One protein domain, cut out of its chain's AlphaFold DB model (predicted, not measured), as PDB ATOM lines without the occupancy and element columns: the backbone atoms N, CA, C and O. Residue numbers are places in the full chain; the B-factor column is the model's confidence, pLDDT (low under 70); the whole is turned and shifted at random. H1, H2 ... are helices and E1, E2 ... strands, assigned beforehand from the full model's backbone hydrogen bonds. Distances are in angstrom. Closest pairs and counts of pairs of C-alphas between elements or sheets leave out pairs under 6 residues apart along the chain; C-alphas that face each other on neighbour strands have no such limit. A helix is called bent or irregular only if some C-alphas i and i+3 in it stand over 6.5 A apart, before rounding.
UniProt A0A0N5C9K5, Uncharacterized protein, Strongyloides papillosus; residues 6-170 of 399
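AT A GLANCE: This is residues 6 to 170 of the 399 residues of an uncharacterized protein of Strongyloides papillosus (UniProt A0A0N5C9K5). Two small antiparallel sheets, E1 E5 E6 and E2 E3 E4, stand partly face to face with their strands crossed, and the long helix H4 covers the other face of the first sheet and runs on past it. H3 and the short H2 pack on both sheets, while H1, H5 and H6 make a small head far from the sheets, at one end of the longest axis. The printed part has 165 residues, with six named helices and six named strands in the order H1 H2 E1 E2 E3 E4 H3 E5 E6 H4 H5 H6; the class is mixed. It is compact, with a radius of gyration of the C-alphas of 16.6 A and spans of 51 by 39 by 29 A.

HOW THE PARTS SIT: The twisted sheet of E1, residues 52 to 57, E5, residues 102 to 112, and E6, residues 115 to 127, has E5 as its inner strand. N 55 and O 105 are 2.9 A apart, and in the hairpin E5 and E6 N 104 and O 125 are 2.8 A apart, within hydrogen-bond range. E6 bends by 60 degrees at residue 123. E2, residues 59 to 63, E3, residues 68 to 73, and E4, residues 76 to 81, form a meander, each strand the antiparallel neighbour of the one before; N 61 and O 70 are 2.8 A apart, N 71 and O 78 2.9 A. The two sheets form a sandwich, two sheets face to face, their strands at 62 degrees; the closest C-alphas of E4 and E6, Lys 81 and Tyr 120, are 4.7 A apart. H4, residues 130 to 149, is on the sheet E1 E5 E6 at a height of 11.1 A, along the strands, at 24 degrees to E1 on the local plane; its closest C-alpha pair with E1 is Ser 134 and Ile 56, 7.3 A. H3, residues 85 to 97, is on the opposite face, over E6, with Val 87 and Glu 123 closest at 6.2 A. H2, residues 29 to 33, is on both sheets; its closest C-alpha pair with E4 is Asp 30 and Ser 76, 5.3 A. H1, residues 6 to 9, and H6, residues 166 to 169, only just touch, with 3 pairs of C-alphas within 8 A, Ser 6 and Phe 167 closest at 5.2 A. H5, residues 158 to 164, is close to but not clearly touching H1, with Ser 6 and Ser 162 closest at 6.0 A. Every O i to N i+4 pair is within range in H2, H3 and H4, but 1 of 3 in H5, beside 2 of 4 O i to N i+3 pairs; H1 and H6 are too short for an i+4 pair.

IN THESE COORDINATES: H1 begins at C-alpha 6, (125.168, 133.896, 183.375), and H6 ends at C-alpha 169, (126.370, 133.121, 192.376). E5 is 30.9 A long, E6 31.2 A, H4 28.1 A and H3 18.4 A; H4 begins at C-alpha 130, (114.150, 160.473, 170.027). H5 is irregular, with C-alphas 159 and 162 7.8 A apart.

THE WHOLE: The two C-alphas farthest apart, those of Asn 65 and Lys 169, are 51.9 A apart. The printed part has no cut; the links H1 to H2 and H2 to E1 are long. The mean pLDDT of the printed part is 83.4, with residues 6 to 20, 40 to 42, 46 to 47 and 153 to 170 under 70.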
ATOM      1  N   SER A   6     124.216 133.622 184.463       47.72
ATOM      2  CA  SER A   6     125.168 133.896 183.375       47.72
ATOM      3  C   SER A   6     125.030 132.923 182.196       47.72
ATOM      4  O   SER A   6     124.891 133.370 181.060       47.72
ATOM      5  N   LYS A   7     124.990 131.606 182.447       45.94
ATOM      6  CA  LYS A   7     124.842 130.587 181.387       45.94
ATOM      7  C   LYS A   7     123.456 130.580 180.752       45.94
ATOM      8  O   LYS A   7     123.306 130.135 179.620       45.94
ATOM      9  N   GLN A   8     122.436 131.019 181.484       44.81
ATOM     10  CA  GLN A   8     121.054 130.974 181.015       44.81
ATOM     11  C   GLN A   8     120.669 132.171 180.139       44.81
ATOM     12  O   GLN A   8     119.805 132.029 179.271       44.81
ATOM     13  N   PHE A   9     121.270 133.337 180.378       47.59
ATOM     14  CA  PHE A   9     120.911 134.582 179.696       47.59
ATOM     15  C   PHE A   9     121.983 135.100 178.738       47.59
ATOM     16  O   PHE A   9     121.762 136.148 178.142       47.59
ATOM     17  N   ASP A  10     123.095 134.372 178.578       49.88
ATOM     18  CA  ASP A  10     124.226 134.761 177.724       49.88
ATOM     19  C   ASP A  10     124.603 136.235 177.947       49.88
ATOM     20  O   ASP A  10     124.621 137.063 177.038       49.88
ATOM     21  N   VAL A  11     124.767 136.587 179.231       51.28
ATOM     22  CA  VAL A  11     124.970 137.973 179.660       51.28
ATOM     23  C   VAL A  11     126.371 138.405 179.241       51.28
ATOM     24  O   VAL A  11     127.331 138.246 179.994       51.28
ATOM     25  N   ASN A  12     126.477 138.948 178.032       51.28
ATOM     26  CA  ASN A  12     127.650 139.670 177.576       51.28
ATOM     27  C   ASN A  12     127.478 141.157 177.907       51.28
ATOM     28  O   ASN A  12     126.404 141.732 177.709       51.28
ATOM     29  N   ILE A  13     128.524 141.789 178.433       57.59
ATOM     30  CA  ILE A  13     128.513 143.237 178.616       57.59
ATOM     31  C   ILE A  13     128.886 143.844 177.265       57.59
ATOM     32  O   ILE A  13     130.030 143.759 176.824       57.59
ATOM     33  N   ASN A  14     127.900 144.419 176.581       52.03
ATOM     34  CA  ASN A  14     128.107 145.073 175.292       52.03
ATOM     35  C   ASN A  14     129.234 146.121 175.382       52.03
ATOM     36  O   ASN A  14     129.245 146.946 176.295       52.03
ATOM     37  N   GLY A  15     130.173 146.086 174.428       49.16
ATOM     38  CA  GLY A  15     131.308 147.017 174.358       49.16
ATOM     39  C   GLY A  15     132.587 146.571 175.076       49.16
ATOM     40  O   GLY A  15     133.525 147.365 175.160       49.16
ATOM     41  N   ILE A  16     132.645 145.332 175.581       54.22
ATOM     42  CA  ILE A  16     133.837 144.769 176.231       54.22
ATOM     43  C   ILE A  16     134.518 143.757 175.304       54.22
ATOM     44  O   ILE A  16     133.904 142.770 174.909       54.22
ATOM     45  N   ASP A  17     135.778 144.029 174.947       44.88
ATOM     46  CA  ASP A  17     136.714 143.194 174.162       44.88
ATOM     47  C   ASP A  17     136.235 142.638 172.801       44.88
ATOM     48  O   ASP A  17     136.999 141.982 172.095       44.88
ATOM     49  N   CYS A  18     135.013 142.947 172.363       48.47
ATOM     50  CA  CYS A  18     134.488 142.569 171.056       48.47
ATOM     51  C   CYS A  18     134.030 143.801 170.263       48.47
ATOM     52  O   CYS A  18     133.109 144.518 170.651       48.47
ATOM     53  N   TYR A  19     134.674 144.025 169.111       56.88
ATOM     54  CA  TYR A  19     134.274 145.008 168.100       56.88
ATOM     55  C   TYR A  19     133.077 144.483 167.301       56.88
ATOM     56  O   TYR A  19     133.170 144.238 166.101       56.88
ATOM     57  N   ASN A  20     131.955 144.252 167.979       67.56
ATOM     58  CA  ASN A  20     130.713 143.941 167.289       67.56
ATOM     59  C   ASN A  20     130.036 145.251 166.887       67.56
ATOM     60  O   ASN A  20     129.935 146.186 167.685       67.56
ATOM     61  N   ASN A  21     129.573 145.317 165.641       77.62
ATOM     62  CA  ASN A  21     128.811 146.468 165.183       77.62
ATOM     63  C   ASN A  21     127.527 146.610 166.009       77.62
ATOM     64  O   ASN A  21     126.898 145.612 166.372       77.62
ATOM     65  N   GLY A  22     127.150 147.850 166.311       80.94
ATOM     66  CA  GLY A  22     125.964 148.154 167.105       80.94
ATOM     67  C   GLY A  22     126.062 147.804 168.594       80.94
ATOM     68  O   GLY A  22     125.024 147.711 169.248       80.94
ATOM     69  N   THR A  23     127.261 147.595 169.151       82.50
ATOM     70  CA  THR A  23     127.440 147.393 170.598       82.50
ATOM     71  C   THR A  23     128.424 148.394 171.203       82.50
ATOM     72  O   THR A  23     129.444 148.744 170.608       82.50
ATOM     73  N   GLY A  24     128.112 148.869 172.408       88.25
ATOM     74  CA  GLY A  24     128.967 149.751 173.196       88.25
ATOM     75  C   GLY A  24     128.488 149.835 174.643       88.25
ATOM     76  O   GLY A  24     127.363 149.447 174.965       88.25
ATOM     77  N   TYR A  25     129.345 150.338 175.528       89.62
ATOM     78  CA  TYR A  25     128.954 150.619 176.903       89.62
ATOM     79  C   TYR A  25     128.059 151.859 176.936       89.62
ATOM     80  O   TYR A  25     128.491 152.954 176.568       89.62
ATOM     81  N   LYS A  26     126.810 151.692 177.377       92.44
ATOM     82  CA  LYS A  26     125.825 152.778 177.416       92.44
ATOM     83  C   LYS A  26     126.219 153.838 178.433       92.44
ATOM     84  O   LYS A  26     126.344 153.555 179.624       92.44
ATOM     85  N   ILE A  27     126.366 155.066 177.956       94.31
ATOM     86  CA  ILE A  27     126.751 156.226 178.754       94.31
ATOM     87  C   ILE A  27     125.913 157.438 178.353       94.31
ATOM     88  O   ILE A  27     125.554 157.614 177.185       94.31
ATOM     89  N   SER A  28     125.573 158.285 179.324       96.25
ATOM     90  CA  SER A  28     124.895 159.547 179.015       96.25
ATOM     91  C   SER A  28     125.840 160.521 178.305       96.25
ATOM     92  O   SER A  28     127.055 160.462 178.494       96.25
ATOM     93  N   LEU A  29     125.294 161.440 177.501       96.75
ATOM     94  CA  LEU A  29     126.118 162.424 176.796       96.75
ATOM     95  C   LEU A  29     126.858 163.359 177.770       96.75
ATOM     96  O   LEU A  29     128.001 163.733 177.522       96.75
ATOM     97  N   ASP A  30     126.228 163.687 178.899       96.12
ATOM     98  CA  ASP A  30     126.844 164.459 179.979       96.12
ATOM     99  C   ASP A  30     128.058 163.736 180.575       96.12
ATOM    100  O   ASP A  30     129.158 164.287 180.637       96.12
ATOM    101  N   GLU A  31     127.903 162.462 180.939       94.12
ATOM    102  CA  GLU A  31     129.017 161.651 181.431       94.12
ATOM    103  C   GLU A  31     130.115 161.511 180.378       94.12
ATOM    104  O   GLU A  31     131.286 161.631 180.729       94.12
ATOM    105  N   LEU A  32     129.750 161.331 179.101       94.81
ATOM    106  CA  LEU A  32     130.702 161.268 177.994       94.81
ATOM    107  C   LEU A  32     131.516 162.566 177.865       94.81
ATOM    108  O   LEU A  32     132.736 162.516 177.708       94.81
ATOM    109  N   SER A  33     130.859 163.725 177.968       94.44
ATOM    110  CA  SER A  33     131.515 165.042 177.919       94.44
ATOM    111  C   SER A  33     132.542 165.212 179.034       94.44
ATOM    112  O   SER A  33     133.637 165.734 178.827       94.44
ATOM    113  N   ASN A  34     132.220 164.656 180.199       92.69
ATOM    114  CA  ASN A  34     133.062 164.670 181.373       92.69
ATOM    115  C   ASN A  34     134.219 163.660 181.297       92.69
ATOM    116  O   ASN A  34     134.977 163.591 182.261       92.69
ATOM    117  N   LEU A  35     134.363 162.856 180.232       89.56
ATOM    118  CA  LEU A  35     135.458 161.881 180.114       89.56
ATOM    119  C   LEU A  35     136.754 162.475 179.571       89.56
ATOM    120  O   LEU A  35     137.823 161.937 179.852       89.56
ATOM    121  N   LEU A  36     136.678 163.552 178.792       87.06
ATOM    122  CA  LEU A  36     137.860 164.161 178.188       87.06
ATOM    123  C   LEU A  36     138.855 164.591 179.275       87.06
ATOM    124  O   LEU A  36     138.479 165.232 180.256       87.06
ATOM    125  N   ASN A  37     140.129 164.247 179.083       86.00
ATOM    126  CA  ASN A  37     141.231 164.506 180.016       86.00
ATOM    127  C   ASN A  37     141.130 163.784 181.376       86.00
ATOM    128  O   ASN A  37     141.835 164.160 182.313       86.00
ATOM    129  N   LYS A  38     140.287 162.751 181.510       85.31
ATOM    130  CA  LYS A  38     140.282 161.873 182.694       85.31
ATOM    131  C   LYS A  38     141.149 160.635 182.489       85.31
ATOM    132  O   LYS A  38     141.262 160.130 181.373       85.31
ATOM    133  N   ASP A  39     141.725 160.145 183.586       82.06
ATOM    134  CA  ASP A  39     142.521 158.913 183.640       82.06
ATOM    135  C   ASP A  39     141.662 157.680 183.301       82.06
ATOM    136  O   ASP A  39     140.546 157.522 183.812       82.06
ATOM    137  N   ILE A  40     142.190 156.793 182.450       66.69
ATOM    138  CA  ILE A  40     141.524 155.558 182.029       66.69
ATOM    139  C   ILE A  40     141.303 154.561 183.171       66.69
ATOM    140  O   ILE A  40     140.423 153.705 183.057       66.69
ATOM    141  N   GLY A  41     142.032 154.676 184.287       63.16
ATOM    142  CA  GLY A  41     141.782 153.881 185.494       63.16
ATOM    143  C   GLY A  41     140.318 153.940 185.960       63.16
ATOM    144  O   GLY A  41     139.859 153.056 186.679       63.16
ATOM    145  N   CYS A  42     139.559 154.936 185.485       57.81
ATOM    146  CA  CYS A  42     138.136 155.122 185.735       57.81
ATOM    147  C   CYS A  42     137.187 154.248 184.886       57.81
ATOM    148  O   CYS A  42     136.005 154.180 185.217       57.81
ATOM    149  N   PHE A  43     137.635 153.599 183.803       70.38
ATOM    150  CA  PHE A  43     136.731 152.920 182.849       70.38
ATOM    151  C   PHE A  43     136.865 151.403 182.878       70.38
ATOM    152  O   PHE A  43     136.919 150.733 181.841       70.38
ATOM    153  N   LEU A  44     136.902 150.877 184.101       73.06
ATOM    154  CA  LEU A  44     136.779 149.458 184.377       73.06
ATOM    155  C   LEU A  44     135.373 149.151 184.892       73.06
ATOM    156  O   LEU A  44     134.961 149.627 185.948       73.06
ATOM    157  N   VAL A  45     134.644 148.311 184.170       71.44
ATOM    158  CA  VAL A  45     133.355 147.762 184.607       71.44
ATOM    159  C   VAL A  45     133.642 146.397 185.199       71.44
ATOM    160  O   VAL A  45     133.787 145.417 184.479       71.44
ATOM    161  N   GLY A  46     133.811 146.349 186.522       65.19
ATOM    162  CA  GLY A  46     134.127 145.105 187.225       65.19
ATOM    163  C   GLY A  46     135.427 144.447 186.750       65.19
ATOM    164  O   GLY A  46     135.464 143.241 186.546       65.19
ATOM    165  N   GLY A  47     136.472 145.259 186.543       69.62
ATOM    166  CA  GLY A  47     137.783 144.821 186.046       69.62
ATOM    167  C   GLY A  47     137.911 144.803 184.521       69.62
ATOM    168  O   GLY A  47     139.006 144.605 184.002       69.62
ATOM    169  N   LEU A  48     136.819 145.053 183.796       70.88
ATOM    170  CA  LEU A  48     136.786 144.968 182.342       70.88
ATOM    171  C   LEU A  48     136.971 146.333 181.687       70.88
ATOM    172  O   LEU A  48     136.260 147.285 182.012       70.88
ATOM    173  N   LYS A  49     137.898 146.416 180.733       79.19
ATOM    174  CA  LYS A  49     138.215 147.653 180.018       79.19
ATOM    175  C   LYS A  49     137.119 147.996 179.015       79.19
ATOM    176  O   LYS A  49     136.878 147.251 178.069       79.19
ATOM    177  N   ILE A  50     136.500 149.162 179.184       85.00
ATOM    178  CA  ILE A  50     135.616 149.723 178.160       85.00
ATOM    179  C   ILE A  50     136.481 150.315 177.046       85.00
ATOM    180  O   ILE A  50     137.340 151.156 177.304       85.00
ATOM    181  N   THR A  51     136.248 149.903 175.803       85.88
ATOM    182  CA  THR A  51     136.932 150.456 174.616       85.88
ATOM    183  C   THR A  51     136.006 151.289 173.738       85.88
ATOM    184  O   THR A  51     136.473 152.070 172.906       85.88
ATOM    185  N   ARG A  52     134.692 151.139 173.931       91.25
ATOM    186  CA  ARG A  52     133.663 151.742 173.093       91.25
ATOM    187  C   ARG A  52     132.434 152.117 173.906       91.25
ATOM    188  O   ARG A  52     131.920 151.313 174.684       91.25
ATOM    189  N   PHE A  53     131.941 153.319 173.669       93.56
ATOM    190  CA  PHE A  53     130.745 153.875 174.275       93.56
ATOM    191  C   PHE A  53     129.584 153.877 173.289       93.56
ATOM    192  O   PHE A  53     129.773 154.082 172.095       93.56
ATOM    193  N   GLU A  54     128.382 153.683 173.808       95.44
ATOM    194  CA  GLU A  54     127.119 153.911 173.116       95.44
ATOM    195  C   GLU A  54     126.444 155.109 173.787       95.44
ATOM    196  O   GLU A  54     126.363 155.166 175.016       95.44
ATOM    197  N   THR A  55     125.984 156.086 173.009       97.56
ATOM    198  CA  THR A  55     125.255 157.253 173.522       97.56
ATOM    199  C   THR A  55     124.250 157.762 172.497       97.56
ATOM    200  O   THR A  55     124.323 157.414 171.322       97.56
ATOM    201  N   ILE A  56     123.315 158.603 172.922       98.00
ATOM    202  CA  ILE A  56     122.334 159.234 172.036       98.00
ATOM    203  C   ILE A  56     122.449 160.752 172.122       98.00
ATOM    204  O   ILE A  56     122.843 161.296 173.153       98.00
ATOM    205  N   ALA A  57     122.087 161.439 171.043       98.06
ATOM    206  CA  ALA A  57     122.043 162.892 171.007       98.06
ATOM    207  C   ALA A  57     120.844 163.395 170.199       98.06
ATOM    208  O   ALA A  57     120.368 162.735 169.274       98.06
ATOM    209  N   SER A  58     120.369 164.584 170.561       97.12
ATOM    210  CA  SER A  58     119.255 165.244 169.876       97.12
ATOM    211  C   SER A  58     119.692 165.891 168.562       97.12
ATOM    212  O   SER A  58     118.952 165.888 167.587       97.12
ATOM    213  N   ASN A  59     120.909 166.443 168.530       96.25
ATOM    214  CA  ASN A  59     121.399 167.271 167.436       96.25
ATOM    215  C   ASN A  59     122.882 167.013 167.165       96.25
ATOM    216  O   ASN A  59     123.638 166.632 168.064       96.25
ATOM    217  N   MET A  60     123.310 167.304 165.939       96.00
ATOM    218  CA  MET A  60     124.717 167.296 165.550       96.00
ATOM    219  C   MET A  60     125.064 168.450 164.609       96.00
ATOM    220  O   MET A  60     124.269 168.840 163.757       96.00
ATOM    221  N   PHE A  61     126.278 168.976 164.755       95.62
ATOM    222  CA  PHE A  61     126.813 170.083 163.970       95.62
ATOM    223  C   PHE A  61     128.191 169.713 163.435       95.62
ATOM    224  O   PHE A  61     129.049 169.257 164.188       95.62
ATOM    225  N   PHE A  62     128.424 169.931 162.145       93.88
ATOM    226  CA  PHE A  62     129.671 169.535 161.494       93.88
ATOM    227  C   PHE A  62     130.671 170.675 161.416       93.88
ATOM    228  O   PHE A  62     130.309 171.832 161.203       93.88
ATOM    229  N   LYS A  63     131.947 170.321 161.550       94.50
ATOM    230  CA  LYS A  63     133.098 171.213 161.388       94.50
ATOM    231  C   LYS A  63     134.127 170.548 160.472       94.50
ATOM    232  O   LYS A  63     134.054 169.347 160.209       94.50
ATOM    233  N   ASN A  64     135.057 171.349 159.953       92.81
ATOM    234  CA  ASN A  64     136.224 170.882 159.194       92.81
ATOM    235  C   ASN A  64     135.870 169.875 158.081       92.81
ATOM    236  O   ASN A  64     136.392 168.771 158.048       92.81
ATOM    237  N   ASN A  65     134.931 170.209 157.187       92.69
ATOM    238  CA  ASN A  65     134.528 169.324 156.081       92.69
ATOM    239  C   ASN A  65     134.122 167.897 156.522       92.69
ATOM    240  O   ASN A  65     134.491 166.915 155.870       92.69
ATOM    241  N   PHE A  66     133.336 167.787 157.601       92.75
ATOM    242  CA  PHE A  66     132.894 166.516 158.196       92.75
ATOM    243  C   PHE A  66     134.032 165.672 158.796       92.75
ATOM    244  O   PHE A  66     133.899 164.457 158.907       92.75
ATOM    245  N   GLU A  67     135.160 166.280 159.159       96.25
ATOM    246  CA  GLU A  67     136.205 165.617 159.956       96.25
ATOM    247  C   GLU A  67     135.894 165.667 161.454       96.25
ATOM    248  O   GLU A  67     136.387 164.848 162.228       96.25
ATOM    249  N   GLU A  68     135.042 166.604 161.869       96.88
ATOM    250  CA  GLU A  68     134.609 166.754 163.251       96.88
ATOM    251  C   GLU A  68     133.095 166.939 163.322       96.88
ATOM    252  O   GLU A  68     132.484 167.637 162.504       96.88
ATOM    253  N   VAL A  69     132.496 166.324 164.336       97.06
ATOM    254  CA  VAL A  69     131.092 166.490 164.683       97.06
ATOM    255  C   VAL A  69     130.966 166.900 166.140       97.06
ATOM    256  O   VAL A  69     131.536 166.303 167.049       97.06
ATOM    257  N   THR A  70     130.196 167.950 166.360       97.62
ATOM    258  CA  THR A  70     129.751 168.398 167.667       97.62
ATOM    259  C   THR A  70     128.356 167.834 167.896       97.62
ATOM    260  O   THR A  70     127.421 168.224 167.200       97.62
ATOM    261  N   VAL A  71     128.196 166.934 168.859       97.19
ATOM    262  CA  VAL A  71     126.901 166.335 169.217       97.19
ATOM    263  C   VAL A  71     126.335 167.019 170.459       97.19
ATOM    264  O   VAL A  71     127.092 167.346 171.374       97.19
ATOM    265  N   LYS A  72     125.020 167.275 170.483       97.56
ATOM    266  CA  LYS A  72     124.346 167.990 171.579       97.56
ATOM    267  C   LYS A  72     123.077 167.293 172.059       97.56
ATOM    268  O   LYS A  72     122.255 166.833 171.260       97.56
ATOM    269  N   ASP A  73     122.879 167.306 173.370       96.25
ATOM    270  CA  ASP A  73     121.633 166.925 174.037       96.25
ATOM    271  C   ASP A  73     121.402 167.837 175.247       96.25
ATOM    272  O   ASP A  73     122.165 167.823 176.214       96.25
ATOM    273  N   GLY A  74     120.381 168.694 175.167       94.12
ATOM    274  CA  GLY A  74     120.141 169.739 176.161       94.12
ATOM    275  C   GLY A  74     121.332 170.695 176.305       94.12
ATOM    276  O   GLY A  74     121.678 171.410 175.365       94.12
ATOM    277  N   ILE A  75     121.931 170.723 177.498       96.12
ATOM    278  CA  ILE A  75     123.105 171.554 177.820       96.12
ATOM    279  C   ILE A  75     124.440 170.851 177.543       96.12
ATOM    280  O   ILE A  75     125.481 171.506 177.552       96.12
ATOM    281  N   SER A  76     124.424 169.535 177.325       96.75
ATOM    282  CA  SER A  76     125.634 168.737 177.148       96.75
ATOM    283  C   SER A  76     126.067 168.756 175.684       96.75
ATOM    284  O   SER A  76     125.257 168.579 174.770       96.75
ATOM    285  N   GLU A  77     127.363 168.959 175.462       97.12
ATOM    286  CA  GLU A  77     127.977 169.052 174.141       97.12
ATOM    287  C   GLU A  77     129.303 168.292 174.129       97.12
ATOM    288  O   GLU A  77     130.120 168.436 175.038       97.12
ATOM    289  N   VAL A  78     129.526 167.489 173.088       97.38
ATOM    290  CA  VAL A  78     130.754 166.702 172.921       97.38
ATOM    291  C   VAL A  78     131.278 166.856 171.502       97.38
ATOM    292  O   VAL A  78     130.528 166.723 170.536       97.38
ATOM    293  N   ASN A  79     132.579 167.117 171.367       97.56
ATOM    294  CA  ASN A  79     133.263 167.108 170.077       97.56
ATOM    295  C   ASN A  79     133.856 165.723 169.815       97.56
ATOM    296  O   ASN A  79     134.585 165.183 170.647       97.56
ATOM    297  N   VAL A  80     133.553 165.167 168.647       97.94
ATOM    298  CA  VAL A  80     133.959 163.828 168.227       97.94
ATOM    299  C   VAL A  80     134.595 163.918 166.840       97.94
ATOM    300  O   VAL A  80     134.072 164.584 165.946       97.94
ATOM    301  N   LYS A  81     135.736 163.256 166.653       97.94
ATOM    302  CA  LYS A  81     136.457 163.202 165.374       97.94
ATOM    303  C   LYS A  81     135.944 162.056 164.508       97.94
ATOM    304  O   LYS A  81     135.609 160.988 165.015       97.94
ATOM    305  N   ILE A  82     135.928 162.248 163.195       97.44
ATOM    306  CA  ILE A  82     135.518 161.241 162.212       97.44
ATOM    307  C   ILE A  82     136.748 160.878 161.381       97.44
ATOM    308  O   ILE A  82     137.197 161.661 160.549       97.44
ATOM    309  N   ILE A  83     137.309 159.692 161.630       95.31
ATOM    310  CA  ILE A  83     138.490 159.199 160.896       95.31
ATOM    311  C   ILE A  83     138.082 158.307 159.722       95.31
ATOM    312  O   ILE A  83     138.728 158.326 158.676       95.31
ATOM    313  N   LYS A  84     137.035 157.496 159.895       95.25
ATOM    314  CA  LYS A  84     136.647 156.484 158.912       95.25
ATOM    315  C   LYS A  84     135.778 157.102 157.809       95.25
ATOM    316  O   LYS A  84     134.816 157.815 158.102       95.25
ATOM    317  N   GLU A  85     136.118 156.843 156.545       95.75
ATOM    318  CA  GLU A  85     135.436 157.466 155.397       95.75
ATOM    319  C   GLU A  85     133.995 156.955 155.224       95.75
ATOM    320  O   GLU A  85     133.105 157.734 154.904       95.75
ATOM    321  N   ASP A  86     133.726 155.685 155.527       95.62
ATOM    322  CA  ASP A  86     132.376 155.098 155.521       95.62
ATOM    323  C   ASP A  86     131.448 155.750 156.564       95.62
ATOM    324  O   ASP A  86     130.278 156.051 156.293       95.62
ATOM    325  N   VAL A  87     131.981 156.053 157.750       96.25
ATOM    326  CA  VAL A  87     131.277 156.843 158.769       96.25
ATOM    327  C   VAL A  87     131.038 158.258 158.253       96.25
ATOM    328  O   VAL A  87     129.931 158.777 158.384       96.25
ATOM    329  N   LYS A  88     132.031 158.878 157.608       96.56
ATOM    330  CA  LYS A  88     131.908 160.219 157.019       96.56
ATOM    331  C   LYS A  88     130.817 160.284 155.946       96.56
ATOM    332  O   LYS A  88     130.048 161.245 155.917       96.56
ATOM    333  N   GLU A  89     130.710 159.273 155.088       96.38
ATOM    334  CA  GLU A  89     129.630 159.141 154.102       96.38
ATOM    335  C   GLU A  89     128.258 158.998 154.770       96.38
ATOM    336  O   GLU A  89     127.317 159.711 154.409       96.38
ATOM    337  N   SER A  90     128.158 158.139 155.788       95.69
ATOM    338  CA  SER A  90     126.924 157.935 156.559       95.69
ATOM    339  C   SER A  90     126.461 159.234 157.217       95.69
ATOM    340  O   SER A  90     125.309 159.641 157.093       95.69
ATOM    341  N   VAL A  91     127.392 159.941 157.847       94.75
ATOM    342  CA  VAL A  91     127.174 161.236 158.485       94.75
ATOM    343  C   VAL A  91     126.712 162.299 157.480       94.75
ATOM    344  O   VAL A  91     125.734 163.004 157.739       94.75
ATOM    345  N   LYS A  92     127.370 162.403 156.315       96.06
ATOM    346  CA  LYS A  92     126.962 163.320 155.235       96.06
ATOM    347  C   LYS A  92     125.534 163.031 154.785       96.06
ATOM    348  O   LYS A  92     124.765 163.968 154.607       96.06
ATOM    349  N   LYS A  93     125.171 161.756 154.626       95.62
ATOM    350  CA  LYS A  93     123.815 161.358 154.233       95.62
ATOM    351  C   LYS A  93     122.777 161.823 155.255       95.62
ATOM    352  O   LYS A  93     121.837 162.512 154.877       95.62
ATOM    353  N   ILE A  94     123.000 161.540 156.541       94.69
ATOM    354  CA  ILE A  94     122.093 161.966 157.620       94.69
ATOM    355  C   ILE A  94     121.944 163.497 157.640       94.69
ATOM    356  O   ILE A  94     120.841 164.013 157.810       94.69
ATOM    357  N   TYR A  95     123.043 164.232 157.437       93.56
ATOM    358  CA  TYR A  95     123.014 165.694 157.379       93.56
ATOM    359  C   TYR A  95     122.192 166.229 156.201       93.56
ATOM    360  O   TYR A  95     121.406 167.154 156.382       93.56
ATOM    361  N   MET A  96     122.363 165.650 155.008       94.25
ATOM    362  CA  MET A  96     121.637 166.073 153.806       94.25
ATOM    363  C   MET A  96     120.143 165.761 153.891       94.25
ATOM    364  O   MET A  96     119.334 166.544 153.397       94.25
ATOM    365  N   ASP A  97     119.777 164.655 154.541       92.38
ATOM    366  CA  ASP A  97     118.376 164.282 154.743       92.38
ATOM    367  C   ASP A  97     117.660 165.274 155.682       92.38
ATOM    368  O   ASP A  97     116.459 165.502 155.529       92.38
ATOM    369  N   ASN A  98     118.389 165.872 156.640       87.75
ATOM    370  CA  ASN A  98     117.929 166.873 157.623       87.75
ATOM    371  C   ASN A  98     116.605 166.527 158.343       87.75
ATOM    372  O   ASN A  98     115.911 167.398 158.864       87.75
ATOM    373  N   ASN A  99     116.242 165.247 158.355       89.88
ATOM    374  CA  ASN A  99     114.982 164.739 158.873       89.88
ATOM    375  C   ASN A  99     115.257 163.550 159.794       89.88
ATOM    376  O   ASN A  99     114.925 162.404 159.490       89.88
ATOM    377  N   TYR A 100     115.934 163.830 160.902       90.31
ATOM    378  CA  TYR A 100     116.185 162.861 161.958       90.31
ATOM    379  C   TYR A 100     115.574 163.371 163.265       90.31
ATOM    380  O   TYR A 100     115.668 164.555 163.577       90.31
ATOM    381  N   GLY A 101     114.930 162.481 164.028       92.25
ATOM    382  CA  GLY A 101     114.412 162.819 165.357       92.25
ATOM    383  C   GLY A 101     115.531 162.914 166.395       92.25
ATOM    384  O   GLY A 101     115.442 163.691 167.340       92.25
ATOM    385  N   GLY A 102     116.590 162.129 166.197       96.31
ATOM    386  CA  GLY A 102     117.828 162.135 166.968       96.31
ATOM    387  C   GLY A 102     118.826 161.143 166.375       96.31
ATOM    388  O   GLY A 102     118.585 160.565 165.310       96.31
ATOM    389  N   ILE A 103     119.941 160.930 167.066       97.44
ATOM    390  CA  ILE A 103     121.020 160.047 166.612       97.44
ATOM    391  C   ILE A 103     121.499 159.130 167.735       97.44
ATOM    392  O   ILE A 103     121.591 159.538 168.893       97.44
ATOM    393  N   LEU A 104     121.820 157.892 167.370       97.56
ATOM    394  CA  LEU A 104     122.549 156.928 168.186       97.56
ATOM    395  C   LEU A 104     123.997 156.893 167.700       97.56
ATOM    396  O   LEU A 104     124.251 156.776 166.502       97.56
ATOM    397  N   LEU A 105     124.929 157.009 168.633       97.81
ATOM    398  CA  LEU A 105     126.349 157.192 168.388       97.81
ATOM    399  C   LEU A 105     127.123 156.081 169.083       97.81
ATOM    400  O   LEU A 105     126.914 155.815 170.267       97.81
ATOM    401  N   PHE A 106     128.074 155.498 168.363       96.44
ATOM    402  CA  PHE A 106     129.057 154.602 168.947       96.44
ATOM    403  C   PHE A 106     130.437 155.232 168.846       96.44
ATOM    404  O   PHE A 106     130.916 155.518 167.747       96.44
ATOM    405  N   ILE A 107     131.061 155.460 169.996       96.25
ATOM    406  CA  ILE A 107     132.230 156.324 170.136       96.25
ATOM    407  C   ILE A 107     133.367 155.534 170.778       96.25
ATOM    408  O   ILE A 107     133.220 155.022 171.887       96.25
ATOM    409  N   SER A 108     134.506 155.449 170.102       94.31
ATOM    410  CA  SER A 108     135.764 155.003 170.702       94.31
ATOM    411  C   SER A 108     136.604 156.199 171.124       94.31
ATOM    412  O   SER A 108     136.255 157.362 170.912       94.31
ATOM    413  N   PHE A 109     137.726 155.920 171.768       93.12
ATOM    414  CA  PHE A 109     138.633 156.944 172.241       93.12
ATOM    415  C   PHE A 109     140.074 156.459 172.171       93.12
ATOM    416  O   PHE A 109     140.344 155.257 172.192       93.12
ATOM    417  N   ASN A 110     141.012 157.402 172.100       90.94
ATOM    418  CA  ASN A 110     142.421 157.093 172.307       90.94
ATOM    419  C   ASN A 110     142.894 157.564 173.675       90.94
ATOM    420  O   ASN A 110     142.360 158.499 174.274       90.94
ATOM    421  N   LEU A 111     143.957 156.910 174.124       87.62
ATOM    422  CA  LEU A 111     144.694 157.318 175.299       87.62
ATOM    423  C   LEU A 111     145.927 158.099 174.894       87.62
ATOM    424  O   LEU A 111     146.657 157.692 173.990       87.62
ATOM    425  N   LEU A 112     146.161 159.193 175.601       85.25
ATOM    426  CA  LEU A 112     147.392 159.961 175.561       85.25
ATOM    427  C   LEU A 112     147.885 160.026 177.001       85.25
ATOM    428  O   LEU A 112     147.179 160.547 177.850       85.25
ATOM    429  N   GLU A 113     149.036 159.421 177.298       87.81
ATOM    430  CA  GLU A 113     149.623 159.443 178.652       87.81
ATOM    431  C   GLU A 113     148.674 158.938 179.761       87.81
ATOM    432  O   GLU A 113     148.679 159.426 180.885       87.81
ATOM    433  N   GLY A 114     147.833 157.947 179.442       84.19
ATOM    434  CA  GLY A 114     146.878 157.362 180.391       84.19
ATOM    435  C   GLY A 114     145.555 158.123 180.526       84.19
ATOM    436  O   GLY A 114     144.629 157.590 181.131       84.19
ATOM    437  N   VAL A 115     145.410 159.298 179.906       89.06
ATOM    438  CA  VAL A 115     144.147 160.050 179.879       89.06
ATOM    439  C   VAL A 115     143.420 159.915 178.544       89.06
ATOM    440  O   VAL A 115     144.031 159.694 177.496       89.06
ATOM    441  N   VAL A 116     142.095 160.057 178.568       88.75
ATOM    442  CA  VAL A 116     141.261 160.097 177.359       88.75
ATOM    443  C   VAL A 116     141.564 161.376 176.579       88.75
ATOM    444  O   VAL A 116     141.210 162.473 177.013       88.75
ATOM    445  N   GLY A 117     142.228 161.229 175.429       90.44
ATOM    446  CA  GLY A 117     142.696 162.353 174.619       90.44
ATOM    447  C   GLY A 117     141.640 162.863 173.642       90.44
ATOM    448  O   GLY A 117     141.224 164.016 173.699       90.44
ATOM    449  N   ASN A 118     141.209 162.003 172.722       95.12
ATOM    450  CA  ASN A 118     140.199 162.319 171.717       95.12
ATOM    451  C   ASN A 118     139.127 161.233 171.669       95.12
ATOM    452  O   ASN A 118     139.399 160.056 171.913       95.12
ATOM    453  N   LEU A 119     137.932 161.653 171.265       96.62
ATOM    454  CA  LEU A 119     136.803 160.787 170.959       96.62
ATOM    455  C   LEU A 119     136.679 160.624 169.444       96.62
ATOM    456  O   LEU A 119     136.833 161.599 168.703       96.62
ATOM    457  N   TYR A 120     136.370 159.410 168.998       97.06
ATOM    458  CA  TYR A 120     136.228 159.052 167.592       97.06
ATOM    459  C   TYR A 120     134.874 158.406 167.333       97.06
ATOM    460  O   TYR A 120     134.454 157.513 168.065       97.06
ATOM    461  N   LEU A 121     134.189 158.851 166.284       97.62
ATOM    462  CA  LEU A 121     132.909 158.291 165.880       97.62
ATOM    463  C   LEU A 121     133.153 157.031 165.048       97.62
ATOM    464  O   LEU A 121     133.744 157.106 163.970       97.62
ATOM    465  N   ASP A 122     132.678 155.891 165.545       96.06
ATOM    466  CA  ASP A 122     132.803 154.604 164.865       96.06
ATOM    467  C   ASP A 122     131.552 154.204 164.094       96.06
ATOM    468  O   ASP A 122     131.676 153.611 163.031       96.06
ATOM    469  N   GLU A 123     130.363 154.479 164.633       96.38
ATOM    470  CA  GLU A 123     129.082 154.207 163.970       96.38
ATOM    471  C   GLU A 123     128.052 155.270 164.358       96.38
ATOM    472  O   GLU A 123     128.098 155.831 165.458       96.38
ATOM    473  N   ILE A 124     127.100 155.514 163.457       97.25
ATOM    474  CA  ILE A 124     125.987 156.437 163.667       97.25
ATOM    475  C   ILE A 124     124.703 155.867 163.065       97.25
ATOM    476  O   ILE A 124     124.708 155.344 161.951       97.25
ATOM    477  N   TYR A 125     123.594 155.999 163.791       96.62
ATOM    478  CA  TYR A 125     122.270 155.580 163.338       96.62
ATOM    479  C   TYR A 125     121.233 156.672 163.607       96.62
ATOM    480  O   TYR A 125     121.302 157.368 164.619       96.62
ATOM    481  N   ILE A 126     120.253 156.809 162.710       96.88
ATOM    482  CA  ILE A 126     119.111 157.716 162.890       96.88
ATOM    483  C   ILE A 126     118.120 157.108 163.885       96.88
ATOM    484  O   ILE A 126     117.777 155.928 163.796       96.88
ATOM    485  N   LEU A 127     117.607 157.941 164.788       96.38
ATOM    486  CA  LEU A 127     116.474 157.629 165.651       96.38
ATOM    487  C   LEU A 127     115.225 158.342 165.123       96.38
ATOM    488  O   LEU A 127     115.198 159.567 165.010       96.38
ATOM    489  N   ASN A 128     114.181 157.568 164.813       93.19
ATOM    490  CA  ASN A 128     112.912 158.111 164.312       93.19
ATOM    491  C   ASN A 128     112.123 158.839 165.411       93.19
ATOM    492  O   ASN A 128     111.500 159.861 165.145       93.19
ATOM    493  N   ASP A 129     112.161 158.315 166.637       94.94
ATOM    494  CA  ASP A 129     111.493 158.881 167.809       94.94
ATOM    495  C   ASP A 129     112.512 159.021 168.943       94.94
ATOM    496  O   ASP A 129     112.800 158.074 169.681       94.94
ATOM    497  N   PHE A 130     113.118 160.204 169.031       95.44
ATOM    498  CA  PHE A 130     114.150 160.473 170.027       95.44
ATOM    499  C   PHE A 130     113.597 160.518 171.450       95.44
ATOM    500  O   PHE A 130     114.302 160.118 172.372       95.44
ATOM    501  N   ALA A 131     112.347 160.947 171.646       95.81
ATOM    502  CA  ALA A 131     111.752 161.023 172.976       95.81
ATOM    503  C   ALA A 131     111.621 159.621 173.584       95.81
ATOM    504  O   ALA A 131     112.152 159.364 174.666       95.81
ATOM    505  N   VAL A 132     111.017 158.690 172.839       95.62
ATOM    506  CA  VAL A 132     110.865 157.295 173.276       95.62
ATOM    507  C   VAL A 132     112.226 156.612 173.422       95.62
ATOM    508  O   VAL A 132     112.481 155.947 174.427       95.62
ATOM    509  N   ALA A 133     113.131 156.800 172.454       95.25
ATOM    510  CA  ALA A 133     114.473 156.227 172.531       95.25
ATOM    511  C   ALA A 133     115.248 156.743 173.754       95.25
ATOM    512  O   ALA A 133     115.916 155.960 174.424       95.25
ATOM    513  N   SER A 134     115.121 158.031 174.088       96.12
ATOM    514  CA  SER A 134     115.789 158.648 175.237       96.12
ATOM    515  C   SER A 134     115.313 158.088 176.572       96.12
ATOM    516  O   SER A 134     116.136 157.803 177.443       96.12
ATOM    517  N   GLU A 135     114.008 157.869 176.739       95.75
ATOM    518  CA  GLU A 135     113.470 157.245 177.951       95.75
ATOM    519  C   GLU A 135     113.987 155.815 178.133       95.75
ATOM    520  O   GLU A 135     114.477 155.466 179.211       95.75
ATOM    521  N   ILE A 136     113.952 155.009 177.067       93.62
ATOM    522  CA  ILE A 136     114.466 153.633 177.087       93.62
ATOM    523  C   ILE A 136     115.962 153.632 177.414       93.62
ATOM    524  O   ILE A 136     116.398 152.917 178.316       93.62
ATOM    525  N   PHE A 137     116.739 154.481 176.745       95.06
ATOM    526  CA  PHE A 137     118.183 154.558 176.932       95.06
ATOM    527  C   PHE A 137     118.563 154.925 178.375       95.06
ATOM    528  O   PHE A 137     119.463 154.326 178.969       95.06
ATOM    529  N   LYS A 138     117.828 155.857 178.999       95.44
ATOM    530  CA  LYS A 138     118.007 156.223 180.417       95.44
ATOM    531  C   LYS A 138     117.705 155.061 181.361       95.44
ATOM    532  O   LYS A 138     118.440 154.860 182.333       95.44
ATOM    533  N   LEU A 139     116.650 154.288 181.089       92.62
ATOM    534  CA  LEU A 139     116.323 153.093 181.873       92.62
ATOM    535  C   LEU A 139     117.435 152.045 181.777       92.62
ATOM    536  O   LEU A 139     117.833 151.481 182.796       92.62
ATOM    537  N   GLU A 140     117.984 151.828 180.583       89.44
ATOM    538  CA  GLU A 140     119.085 150.890 180.364       89.44
ATOM    539  C   GLU A 140     120.363 151.320 181.095       89.44
ATOM    540  O   GLU A 140     120.958 150.505 181.802       89.44
ATOM    541  N   ILE A 141     120.740 152.606 181.028       91.44
ATOM    542  CA  ILE A 141     121.858 153.150 181.818       91.44
ATOM    543  C   ILE A 141     121.621 152.914 183.314       91.44
ATOM    544  O   ILE A 141     122.514 152.440 184.024       91.44
ATOM    545  N   SER A 142     120.420 153.221 183.820       90.19
ATOM    546  CA  SER A 142     120.097 153.009 185.236       90.19
ATOM    547  C   SER A 142     120.203 151.537 185.633       90.19
ATOM    548  O   SER A 142     120.603 151.245 186.762       90.19
ATOM    549  N   LEU A 143     119.822 150.613 184.752       86.44
ATOM    550  CA  LEU A 143     119.896 149.180 185.007       86.44
ATOM    551  C   LEU A 143     121.350 148.702 185.069       86.44
ATOM    552  O   LEU A 143     121.714 148.009 186.019       86.44
ATOM    553  N   VAL A 144     122.195 149.136 184.127       83.56
ATOM    554  CA  VAL A 144     123.635 148.822 184.122       83.56
ATOM    555  C   VAL A 144     124.311 149.348 185.390       83.56
ATOM    556  O   VAL A 144     125.022 148.599 186.059       83.56
ATOM    557  N   LYS A 145     124.020 150.590 185.799       85.56
ATOM    558  CA  LYS A 145     124.541 151.167 187.052       85.56
ATOM    559  C   LYS A 145     124.120 150.370 188.286       85.56
ATOM    560  O   LYS A 145     124.940 150.121 189.165       85.56
ATOM    561  N   ARG A 146     122.858 149.929 188.363       83.50
ATOM    562  CA  ARG A 146     122.383 149.078 189.472       83.50
ATOM    563  C   ARG A 146     123.087 147.726 189.490       83.50
ATOM    564  O   ARG A 146     123.482 147.271 190.558       83.50
ATOM    565  N   ALA A 147     123.265 147.108 188.326       79.62
ATOM    566  CA  ALA A 147     123.979 145.843 188.203       79.62
ATOM    567  C   ALA A 147     125.453 145.971 188.629       79.62
ATOM    568  O   ALA A 147     125.968 145.105 189.336       79.62
ATOM    569  N   LEU A 148     126.102 147.083 188.272       78.50
ATOM    570  CA  LEU A 148     127.453 147.413 188.723       78.50
ATOM    571  C   LEU A 148     127.534 147.613 190.235       78.50
ATOM    572  O   LEU A 148     128.368 146.988 190.880       78.50
ATOM    573  N   ASN A 149     126.630 148.406 190.813       83.00
ATOM    574  CA  ASN A 149     126.585 148.650 192.259       83.00
ATOM    575  C   ASN A 149     126.302 147.373 193.065       83.00
ATOM    576  O   ASN A 149     126.755 147.236 194.197       83.00
ATOM    577  N   ALA A 150     125.573 146.424 192.477       78.25
ATOM    578  CA  ALA A 150     125.349 145.098 193.045       78.25
ATOM    579  C   ALA A 150     126.541 144.137 192.836       78.25
ATOM    580  O   ALA A 150     126.424 142.950 193.135       78.25
ATOM    581  N   ASN A 151     127.676 144.625 192.316       74.25
ATOM    582  CA  ASN A 151     128.875 143.851 191.993       74.25
ATOM    583  C   ASN A 151     128.597 142.639 191.090       74.25
ATOM    584  O   ASN A 151     129.318 141.640 191.136       74.25
ATOM    585  N   LEU A 152     127.569 142.713 190.235       70.56
ATOM    586  CA  LEU A 152     127.211 141.595 189.359       70.56
ATOM    587  C   LEU A 152     128.291 141.299 188.319       70.56
ATOM    588  O   LEU A 152     128.381 140.168 187.845       70.56
ATOM    589  N   PHE A 153     129.135 142.285 188.018       67.06
ATOM    590  CA  PHE A 153     130.196 142.196 187.021       67.06
ATOM    591  C   PHE A 153     131.607 142.158 187.611       67.06
ATOM    592  O   PHE A 153     132.552 142.276 186.849       67.06
ATOM    593  N   ASN A 154     131.771 142.000 188.930       64.25
ATOM    594  CA  ASN A 154     133.094 141.943 189.559       64.25
ATOM    595  C   ASN A 154     133.819 140.639 189.181       64.25
ATOM    596  O   ASN A 154     133.729 139.642 189.896       64.25
ATOM    597  N   CYS A 155     134.483 140.640 188.027       57.19
ATOM    598  CA  CYS A 155     135.289 139.537 187.536       57.19
ATOM    599  C   CYS A 155     136.744 139.969 187.493       57.19
ATOM    600  O   CYS A 155     137.143 140.796 186.680       57.19
ATOM    601  N   THR A 156     137.561 139.342 188.332       55.16
ATOM    602  CA  THR A 156     139.012 139.539 188.341       55.16
ATOM    603  C   THR A 156     139.697 139.047 187.064       55.16
ATOM    604  O   THR A 156     140.856 139.380 186.829       55.16
ATOM    605  N   SER A 157     139.002 138.271 186.225       54.06
ATOM    606  CA  SER A 157     139.540 137.705 184.991       54.06
ATOM    607  C   SER A 157     138.457 137.450 183.931       54.06
ATOM    608  O   SER A 157     137.395 136.887 184.212       54.06
ATOM    609  N   PHE A 158     138.771 137.816 182.682       51.66
ATOM    610  CA  PHE A 158     137.910 137.648 181.505       51.66
ATOM    611  C   PHE A 158     137.585 136.178 181.207       51.66
ATOM    612  O   PHE A 158     136.456 135.839 180.852       51.66
ATOM    613  N   SER A 159     138.551 135.275 181.414       51.09
ATOM    614  CA  SER A 159     138.375 133.835 181.173       51.09
ATOM    615  C   SER A 159     137.405 133.174 182.158       51.09
ATOM    616  O   SER A 159     136.929 132.068 181.899       51.09
ATOM    617  N   TYR A 160     137.049 133.870 183.242       49.25
ATOM    618  CA  TYR A 160     136.141 133.387 184.277       49.25
ATOM    619  C   TYR A 160     134.858 134.211 184.401       49.25
ATOM    620  O   TYR A 160     134.137 134.039 185.378       49.25
ATOM    621  N   LEU A 161     134.485 135.039 183.414       52.38
ATOM    622  CA  LEU A 161     133.196 135.759 183.425       52.38
ATOM    623  C   LEU A 161     132.000 134.827 183.699       52.38
ATOM    624  O   LEU A 161     131.084 135.177 184.434       52.38
ATOM    625  N   SER A 162     132.051 133.592 183.192       53.16
ATOM    626  CA  SER A 162     131.038 132.549 183.421       53.16
ATOM    627  C   SER A 162     131.151 131.789 184.755       53.16
ATOM    628  O   SER A 162     130.319 130.912 185.017       53.16
ATOM    629  N   GLN A 163     132.158 132.089 185.582       53.56
ATOM    630  CA  GLN A 163     132.452 131.402 186.848       53.56
ATOM    631  C   GLN A 163     132.526 132.355 188.057       53.56
ATOM    632  O   GLN A 163     132.120 131.967 189.151       53.56
ATOM    633  N   GLU A 164     132.984 133.596 187.873       57.00
ATOM    634  CA  GLU A 164     133.280 134.546 188.955       57.00
ATOM    635  C   GLU A 164     132.306 135.726 189.045       57.00
ATOM    636  O   GLU A 164     132.264 136.390 190.083       57.00
ATOM    637  N   ASN A 165     131.482 135.976 188.018       58.78
ATOM    638  CA  ASN A 165     130.555 137.106 188.060       58.78
ATOM    639  C   ASN A 165     129.438 136.863 189.098       58.78
ATOM    640  O   ASN A 165     129.106 135.724 189.445       58.78
ATOM    641  N   GLY A 166     128.824 137.931 189.611       57.72
ATOM    642  CA  GLY A 166     127.733 137.815 190.585       57.72
ATOM    643  C   GLY A 166     126.533 137.023 190.045       57.72
ATOM    644  O   GLY A 166     125.848 136.348 190.811       57.72
ATOM    645  N   PHE A 167     126.333 137.000 188.721       58.09
ATOM    646  CA  PHE A 167     125.316 136.165 188.070       58.09
ATOM    647  C   PHE A 167     125.581 134.658 188.195       58.09
ATOM    648  O   PHE A 167     124.641 133.867 188.140       58.09
ATOM    649  N   CYS A 168     126.834 134.239 188.384       53.97
ATOM    650  CA  CYS A 168     127.191 132.843 188.630       53.97
ATOM    651  C   CYS A 168     126.791 132.387 190.032       53.97
ATOM    652  O   CYS A 168     126.501 131.209 190.230       53.97
ATOM    653  N   LYS A 169     126.779 133.329 190.983       58.94
ATOM    654  CA  LYS A 169     126.370 133.121 192.376       58.94
ATOM    655  C   LYS A 169     124.858 133.260 192.556       58.94
ATOM    656  O   LYS A 169     124.308 132.720 193.512       58.94
ATOM    657  N   ALA A 170     124.186 133.955 191.640       57.34
ATOM    658  CA  ALA A 170     122.736 134.028 191.599       57.34
ATOM    659  C   ALA A 170     122.155 132.662 191.198       57.34
ATOM    660  O   ALA A 170     122.320 132.194 190.066       57.34
TER     661      ALA A 170